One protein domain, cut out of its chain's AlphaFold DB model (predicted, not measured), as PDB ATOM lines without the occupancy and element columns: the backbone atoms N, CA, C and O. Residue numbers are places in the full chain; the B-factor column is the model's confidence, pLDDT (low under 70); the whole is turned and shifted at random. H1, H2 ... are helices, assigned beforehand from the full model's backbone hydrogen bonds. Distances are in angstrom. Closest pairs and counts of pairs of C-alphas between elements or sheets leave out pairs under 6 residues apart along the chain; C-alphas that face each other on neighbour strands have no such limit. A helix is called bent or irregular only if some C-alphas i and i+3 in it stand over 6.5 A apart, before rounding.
ATOM      1  N   CYS A  53      21.884  27.953  36.161       78.56
ATOM      2  CA  CYS A  53      21.064  26.966  36.865       78.56
ATOM      3  C   CYS A  53      19.904  26.414  36.025       78.56
ATOM      4  O   CYS A  53      19.451  25.308  36.302       78.56
ATOM      5  N   ALA A  54      19.449  27.126  34.991       80.50
ATOM      6  CA  ALA A  54      18.396  26.661  34.093       80.50
ATOM      7  C   ALA A  54      18.812  25.427  33.272       80.50
ATOM      8  O   ALA A  54      17.948  24.674  32.824       80.50
ATOM      9  N   GLU A  55      20.117  25.199  33.099       79.69
ATOM     10  CA  GLU A  55      20.649  24.069  32.332       79.69
ATOM     11  C   GLU A  55      20.562  22.749  33.112       79.69
ATOM     12  O   GLU A  55      20.203  21.716  32.545       79.69
ATOM     13  N   TRP A  56      20.837  22.777  34.420       81.06
ATOM     14  CA  TRP A  56      20.979  21.566  35.242       81.06
ATOM     15  C   TRP A  56      19.909  21.398  36.330       81.06
ATOM     16  O   TRP A  56      19.741  20.298  36.851       81.06
ATOM     17  N   CYS A  57      19.169  22.449  36.698       83.94
ATOM     18  CA  CYS A  57      18.177  22.362  37.769       83.94
ATOM     19  C   CYS A  57      16.899  21.647  37.302       83.94
ATOM     20  O   CYS A  57      16.287  22.024  36.300       83.94
ATOM     21  N   ALA A  58      16.445  20.654  38.071       83.50
ATOM     22  CA  ALA A  58      15.210  19.921  37.787       83.50
ATOM     23  C   ALA A  58      13.960  20.823  37.835       83.50
ATOM     24  O   ALA A  58      13.091  20.708  36.975       83.50
ATOM     25  N   ALA A  59      13.923  21.784  38.766       83.62
ATOM     26  CA  ALA A  59      12.820  22.739  38.930       83.62
ATOM     27  C   ALA A  59      12.883  23.937  37.955       83.62
ATOM     28  O   ALA A  59      12.055  24.842  38.020       83.62
ATOM     29  N   ALA A  60      13.860  23.982  37.036       81.88
ATOM     30  CA  ALA A  60      14.051  25.120  36.133       81.88
ATOM     31  C   ALA A  60      12.817  25.413  35.265       81.88
ATOM     32  O   ALA A  60      12.506  26.572  35.013       81.88
ATOM     33  N   ALA A  61      12.097  24.377  34.825       81.88
ATOM     34  CA  ALA A  61      10.888  24.553  34.022       81.88
ATOM     35  C   ALA A  61       9.752  25.225  34.810       81.88
ATOM     36  O   ALA A  61       8.981  25.976  34.231       81.88
ATOM     37  N   GLU A  62       9.667  25.015  36.120       78.31
ATOM     38  CA  GLU A  62       8.664  25.668  36.971       78.31
ATOM     39  C   GLU A  62       9.056  27.120  37.273       78.31
ATOM     40  O   GLU A  62       8.204  28.004  37.293       78.31
ATOM     41  N   CYS A  63      10.354  27.394  37.443       76.19
ATOM     42  CA  CYS A  63      10.851  28.749  37.692       76.19
ATOM     43  C   CYS A  63      10.845  29.637  36.440       76.19
ATOM     44  O   CYS A  63      10.583  30.834  36.539       76.19
ATOM     45  N   PHE A  64      11.167  29.070  35.276       74.19
ATOM     46  CA  PHE A  64      11.402  29.831  34.048       74.19
ATOM     47  C   PHE A  64      10.458  29.469  32.905       74.19
ATOM     48  O   PHE A  64      10.455  30.194  31.925       74.19
ATOM     49  N   GLY A  65       9.653  28.406  32.982       66.44
ATOM     50  CA  GLY A  65       8.889  27.883  31.836       66.44
ATOM     51  C   GLY A  65       7.864  28.841  31.227       66.44
ATOM     52  O   GLY A  65       7.478  28.656  30.078       66.44
ATOM     53  N   VAL A  66       7.462  29.888  31.953       66.88
ATOM     54  CA  VAL A  66       6.606  30.973  31.433       66.88
ATOM     55  C   VAL A  66       7.389  32.087  30.727       66.88
ATOM     56  O   VAL A  66       6.801  32.966  30.106       66.88
ATOM     57  N   VAL A  67       8.717  32.064  30.835       63.22
ATOM     58  CA  VAL A  67       9.637  33.135  30.435       63.22
ATOM     59  C   VAL A  67      10.636  32.667  29.378       63.22
ATOM     60  O   VAL A  67      10.932  33.372  28.419       63.22
ATOM     61  N   ILE A  68      11.162  31.465  29.575       68.12
ATOM     62  CA  ILE A  68      12.160  30.795  28.760       68.12
ATOM     63  C   ILE A  68      11.653  29.373  28.576       68.12
ATOM     64  O   ILE A  68      11.434  28.652  29.551       68.12
ATOM     65  N   ASP A  69      11.497  28.940  27.328       74.06
ATOM     66  CA  ASP A  69      11.191  27.541  27.050       74.06
ATOM     67  C   ASP A  69      12.435  26.686  27.340       74.06
ATOM     68  O   ASP A  69      13.296  26.458  26.486       74.06
ATOM     69  N   VAL A  70      12.537  26.231  28.591       75.06
ATOM     70  CA  VAL A  70      13.643  25.399  29.084       75.06
ATOM     71  C   VAL A  70      13.757  24.101  28.278       75.06
ATOM     72  O   VAL A  70      14.855  23.570  28.128       75.06
ATOM     73  N   ARG A  71      12.658  23.596  27.700       77.38
ATOM     74  CA  ARG A  71      12.682  22.391  26.856       77.38
ATOM     75  C   ARG A  71      13.388  22.688  25.538       77.38
ATOM     76  O   ARG A  71      14.271  21.932  25.133       77.38
ATOM     77  N   LYS A  72      13.065  23.821  24.909       80.00
ATOM     78  CA  LYS A  72      13.747  24.293  23.694       80.00
ATOM     79  C   LYS A  72      15.227  24.588  23.950       80.00
ATOM     80  O   LYS A  72      16.061  24.253  23.111       80.00
ATOM     81  N   LEU A  73      15.560  25.168  25.105       80.06
ATOM     82  CA  LEU A  73      16.948  25.413  25.506       80.06
ATOM     83  C   LEU A  73      17.736  24.103  25.645       80.06
ATOM     84  O   LEU A  73      18.810  23.986  25.062       80.06
ATOM     85  N   LYS A  74      17.183  23.106  26.351       80.88
ATOM     86  CA  LYS A  74      17.807  21.780  26.494       80.88
ATOM     87  C   LYS A  74      18.031  21.111  25.143       80.88
ATOM     88  O   LYS A  74      19.133  20.656  24.878       80.88
ATOM     89  N   LYS A  75      17.034  21.156  24.253       85.06
ATOM     90  CA  LYS A  75      17.169  20.609  22.897       85.06
ATOM     91  C   LYS A  75      18.333  21.250  22.131       85.06
ATOM     92  O   LYS A  75      19.152  20.530  21.574       85.06
ATOM     93  N   ARG A  76      18.451  22.584  22.159       83.25
ATOM     94  CA  ARG A  76      19.586  23.293  21.538       83.25
ATOM     95  C   ARG A  76      20.926  22.902  22.161       83.25
ATOM     96  O   ARG A  76      21.917  22.798  21.447       83.25
ATOM     97  N   LEU A  77      20.968  22.699  23.479       83.44
ATOM     98  CA  LEU A  77      22.175  22.249  24.170       83.44
ATOM     99  C   LEU A  77      22.588  20.844  23.706       83.44
ATOM    100  O   LEU A  77      23.760  20.623  23.419       83.44
ATOM    101  N   ASP A  78      21.633  19.919  23.584       85.50
ATOM    102  CA  ASP A  78      21.882  18.572  23.061       85.50
ATOM    103  C   ASP A  78      22.327  18.600  21.590       85.50
ATOM    104  O   ASP A  78      23.255  17.883  21.225       85.50
ATOM    105  N   GLU A  79      21.725  19.452  20.754       86.25
ATOM    106  CA  GLU A  79      22.136  19.660  19.357       86.25
ATOM    107  C   GLU A  79      23.598  20.119  19.270       86.25
ATOM    108  O   GLU A  79      24.384  19.513  18.549       86.25
ATOM    109  N   VAL A  80      23.992  21.128  20.056       83.75
ATOM    110  CA  VAL A  80      25.382  21.616  20.099       83.75
ATOM    111  C   VAL A  80      26.331  20.558  20.662       83.75
ATOM    112  O   VAL A  80      27.435  20.394  20.149       83.75
ATOM    113  N   ARG A  81      25.923  19.821  21.702       80.62
ATOM    114  CA  ARG A  81      26.752  18.763  22.301       80.62
ATOM    115  C   ARG A  81      27.017  17.623  21.317       80.62
ATOM    116  O   ARG A  81      28.102  17.047  21.337       80.62
ATOM    117  N   ASN A  82      26.028  17.292  20.493       84.19
ATOM    118  CA  ASN A  82      26.107  16.203  19.524       84.19
ATOM    119  C   ASN A  82      26.640  16.653  18.151       84.19
ATOM    120  O   ASN A  82      26.831  15.808  17.279       84.19
ATOM    121  N   ASP A  83      26.895  17.950  17.948       90.38
ATOM    122  CA  ASP A  83      27.461  18.466  16.704       90.38
ATOM    123  C   ASP A  83      28.915  17.962  16.528       90.38
ATOM    124  O   ASP A  83      29.776  18.211  17.385       90.38
ATOM    125  N   PRO A  84      29.235  17.267  15.419       88.75
ATOM    126  CA  PRO A  84      30.575  16.737  15.169       88.75
ATOM    127  C   PRO A  84      31.665  17.815  15.120       88.75
ATOM    128  O   PRO A  84      32.774  17.589  15.606       88.75
ATOM    129  N   LYS A  85      31.354  18.997  14.574       89.50
ATOM    130  CA  LYS A  85      32.289  20.130  14.499       89.50
ATOM    131  C   LYS A  85      32.529  20.720  15.879       89.50
ATOM    132  O   LYS A  85      33.654  21.107  16.197       89.50
ATOM    133  N   ALA A  86      31.489  20.779  16.714       86.25
ATOM    134  CA  ALA A  86      31.642  21.204  18.099       86.25
ATOM    135  C   ALA A  86      32.563  20.239  18.856       86.25
ATOM    136  O   ALA A  86      33.512  20.688  19.498       86.25
ATOM    137  N   LYS A  87      32.354  18.924  18.705       86.12
ATOM    138  CA  LYS A  87      33.209  17.893  19.309       86.12
ATOM    139  C   LYS A  87      34.673  18.030  18.880       86.12
ATOM    140  O   LYS A  87      35.550  18.090  19.737       86.12
ATOM    141  N   GLU A  88      34.930  18.187  17.583       91.50
ATOM    142  CA  GLU A  88      36.284  18.408  17.058       91.50
ATOM    143  C   GLU A  88      36.934  19.673  17.649       91.50
ATOM    144  O   GLU A  88      38.107  19.671  18.037       91.50
ATOM    145  N   CYS A  89      36.163  20.760  17.766       88.88
ATOM    146  CA  CYS A  89      36.629  22.003  18.370       88.88
ATOM    147  C   CYS A  89      37.017  21.803  19.843       88.88
ATOM    148  O   CYS A  89      38.107  22.218  20.249       88.88
ATOM    149  N   PHE A  90      36.173  21.121  20.625       86.88
ATOM    150  CA  PHE A  90      36.461  20.796  22.023       86.88
ATOM    151  C   PHE A  90      37.704  19.910  22.163       86.88
ATOM    152  O   PHE A  90      38.572  20.215  22.981       86.88
ATOM    153  N   ASP A  91      37.858  18.885  21.321       89.12
ATOM    154  CA  ASP A  91      39.033  18.002  21.322       89.12
ATOM    155  C   ASP A  91      40.325  18.759  20.973       89.12
ATOM    156  O   ASP A  91      41.403  18.485  21.510       89.12
ATOM    157  N   ARG A  92      40.243  19.746  20.075       91.50
ATOM    158  CA  ARG A  92      41.376  20.622  19.747       91.50
ATOM    159  C   ARG A  92      41.748  21.538  20.913       91.50
ATOM    160  O   ARG A  92      42.935  21.697  21.192       91.50
ATOM    161  N   ILE A  93      40.763  22.133  21.587       92.19
ATOM    162  CA  ILE A  93      40.994  22.972  22.776       92.19
ATOM    163  C   ILE A  93      41.632  22.137  23.886       92.19
ATOM    164  O   ILE A  93      42.633  22.555  24.465       92.19
ATOM    165  N   ARG A  94      41.106  20.934  24.134       92.00
ATOM    166  CA  ARG A  94      41.630  20.015  25.145       92.00
ATOM    167  C   ARG A  94      43.104  19.678  24.906       92.00
ATOM    168  O   ARG A  94      43.907  19.856  25.815       92.00
ATOM    169  N   ARG A  95      43.474  19.306  23.674       92.31
ATOM    170  CA  ARG A  95      44.877  19.025  23.308       92.31
ATOM    171  C   ARG A  95      45.810  20.208  23.572       92.31
ATOM    172  O   ARG A  95      46.913  20.012  24.072       92.31
ATOM    173  N   ARG A  96      45.362  21.433  23.275       91.88
ATOM    174  CA  ARG A  96      46.142  22.654  23.545       91.88
ATOM    175  C   ARG A  96      46.332  22.907  25.038       91.88
ATOM    176  O   ARG A  96      47.419  23.302  25.442       91.88
ATOM    177  N   LEU A  97      45.302  22.679  25.853       92.12
ATOM    178  CA  LEU A  97      45.403  22.813  27.310       92.12
ATOM    179  C   LEU A  97      46.349  21.763  27.908       92.12
ATOM    180  O   LEU A  97      47.161  22.094  28.765       92.12
ATOM    181  N   GLU A  98      46.291  20.521  27.421       90.00
ATOM    182  CA  GLU A  98      47.196  19.438  27.830       90.00
ATOM    183  C   GLU A  98      48.655  19.711  27.426       90.00
ATOM    184  O   GLU A  98      49.567  19.361  28.168       90.00
ATOM    185  N   GLN A  99      48.889  20.342  26.271       82.50
ATOM    186  CA  GLN A  99      50.224  20.784  25.842       82.50
ATOM    187  C   GLN A  99      50.745  21.920  26.716       82.50
ATOM    188  O   GLN A  99      51.831  21.795  27.268       82.50
ATOM    189  N   LYS A 100      49.923  22.947  26.959       81.75
ATOM    190  CA  LYS A 100      50.285  24.048  27.853       81.75
ATOM    191  C   LYS A 100      50.633  23.556  29.262       81.75
ATOM    192  O   LYS A 100      51.654  23.946  29.803       81.75
ATOM    193  N   GLY A 101      49.849  22.630  29.821       76.75
ATOM    194  CA  GLY A 101      50.148  22.041  31.129       76.75
ATOM    195  C   GLY A 101      51.448  21.224  31.172       76.75
ATOM    196  O   GLY A 101      52.049  21.105  32.234       76.75
ATOM    197  N   LYS A 102      51.904  20.668  30.039       70.75
ATOM    198  CA  LYS A 102      53.206  19.983  29.930       70.75
ATOM    199  C   LYS A 102      54.365  20.963  29.768       70.75
ATOM    200  O   LYS A 102      55.440  20.694  30.291       70.75
ATOM    201  N   ASP A 103      54.140  22.065  29.062       63.06
ATOM    202  CA  ASP A 103      55.123  23.134  28.892       63.06
ATOM    203  C   ASP A 103      55.347  23.875  30.221       63.06
ATOM    204  O   ASP A 103      56.489  24.070  30.628       63.06
ATOM    205  N   ASP A 104      54.266  24.159  30.956       64.81
ATOM    206  CA  ASP A 104      54.295  24.771  32.291       64.81
ATOM    207  C   ASP A 104      54.937  23.847  33.352       64.81
ATOM    208  O   ASP A 104      55.485  24.331  34.334       64.81
ATOM    209  N   ALA A 105      54.890  22.520  33.175       62.62
ATOM    210  CA  ALA A 105      55.509  21.547  34.088       62.62
ATOM    211  C   ALA A 105      56.994  21.261  33.786       62.62
ATOM    212  O   ALA A 105      57.641  20.525  34.533       62.62
ATOM    213  N   LYS A 106      57.514  21.771  32.662       56.31
ATOM    214  CA  LYS A 106      58.900  21.573  32.207       56.31
ATOM    215  C   LYS A 106      59.764  22.835  32.371       56.31
ATOM    216  O   LYS A 106      60.981  22.738  32.205       56.31
ATOM    217  N   ALA A 107      59.140  23.980  32.652       53.53
ATOM    218  CA  ALA A 107      59.775  25.234  33.063       53.53
ATOM    219  C   ALA A 107      60.023  25.249  34.579       53.53
ATOM    220  O   ALA A 107      61.030  25.870  34.985       53.53
TER     221      ALA A 107
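What this domain is: This is residues 53 to 107 of the 107 residues of an uncharacterized protein of marine sediment metagenome (UniProt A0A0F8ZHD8). Two long helices, H3 and H4, meet end to end at a corner and make a wide, open V. Two short helices, H1 and H2, pack on the first residues of H3, at the end of that arm away from the corner, while residues 84 to 89 and 91 to 104 of H4 stick out free as the other arm. The printed part has 55 residues, with four named helices in the order H1, H2, H3, H4 and no named strand; its class is all helix. It is extended, with a radius of gyration of the C-alphas of 17.4 A, and the C-alphas span 53 by 24 by 14 A.

Where its parts are: H1 is residues 53 to 56, 5.6 A from first to last C-alpha, and begins with C-alpha 53 at (21.064, 26.966, 36.865). H2 is residues 60 to 64, 5.8 A long. H3 is residues 70 to 82, 18.2 A long, with C-alpha 70 at (13.643, 25.399, 29.084). H4 is residues 84 to 104, 30.3 A long, and ends with C-alpha 104 at (54.295, 24.771, 32.291). No helix is bent.

How they stand to each other: H1 and H2 touch only at the corner by their link, and their closest C-alphas, those of Ala 54 and Ala 60, are 5.0 A apart. H1 also touches H3, which meets it with residues 70 to 74 alone; the closest C-alphas are those of Glu 55 and Lys 74, 6.9 A apart. H2 and H3 touch only at the corner, H3 with residues 70 to 71 alone, and the closest C-alphas are those of Ala 61 and Val 70, 5.7 A apart. H3 and H4 are close but not clearly touching, with the closest C-alphas, those of Val 80 and Ala 86, 6.6 A apart. They run the same way at a steep tilt of 68 degrees, only just short of about perpendicular. H4 is apart from H1 and from H2. In H2, H3 and H4 every O i to N i+4 pair is within hydrogen-bond range; H1 is too short for such a pair, but its 1 pair of O i to N i+3 is within range.

The domain as a whole: The C-alphas of Val 66 and Ala 107, the two farthest apart, are 53.5 A from each other. Residues 82 to 89, of which 84 to 89 belong to H4, and residues 91 to 107, of which 91 to 104 belong to H4, stand free. Without them the body has 30 residues and spans 31 by 14 by 10 A. The printed part has no cut and ends at residue 107, the chain's last residue. The links H1 to H2, H2 to H3 and H3 to H4 are tight. The mean pLDDT of the printed part is 80.3, and residues 65 to 68 and 103 to 107 are under 70.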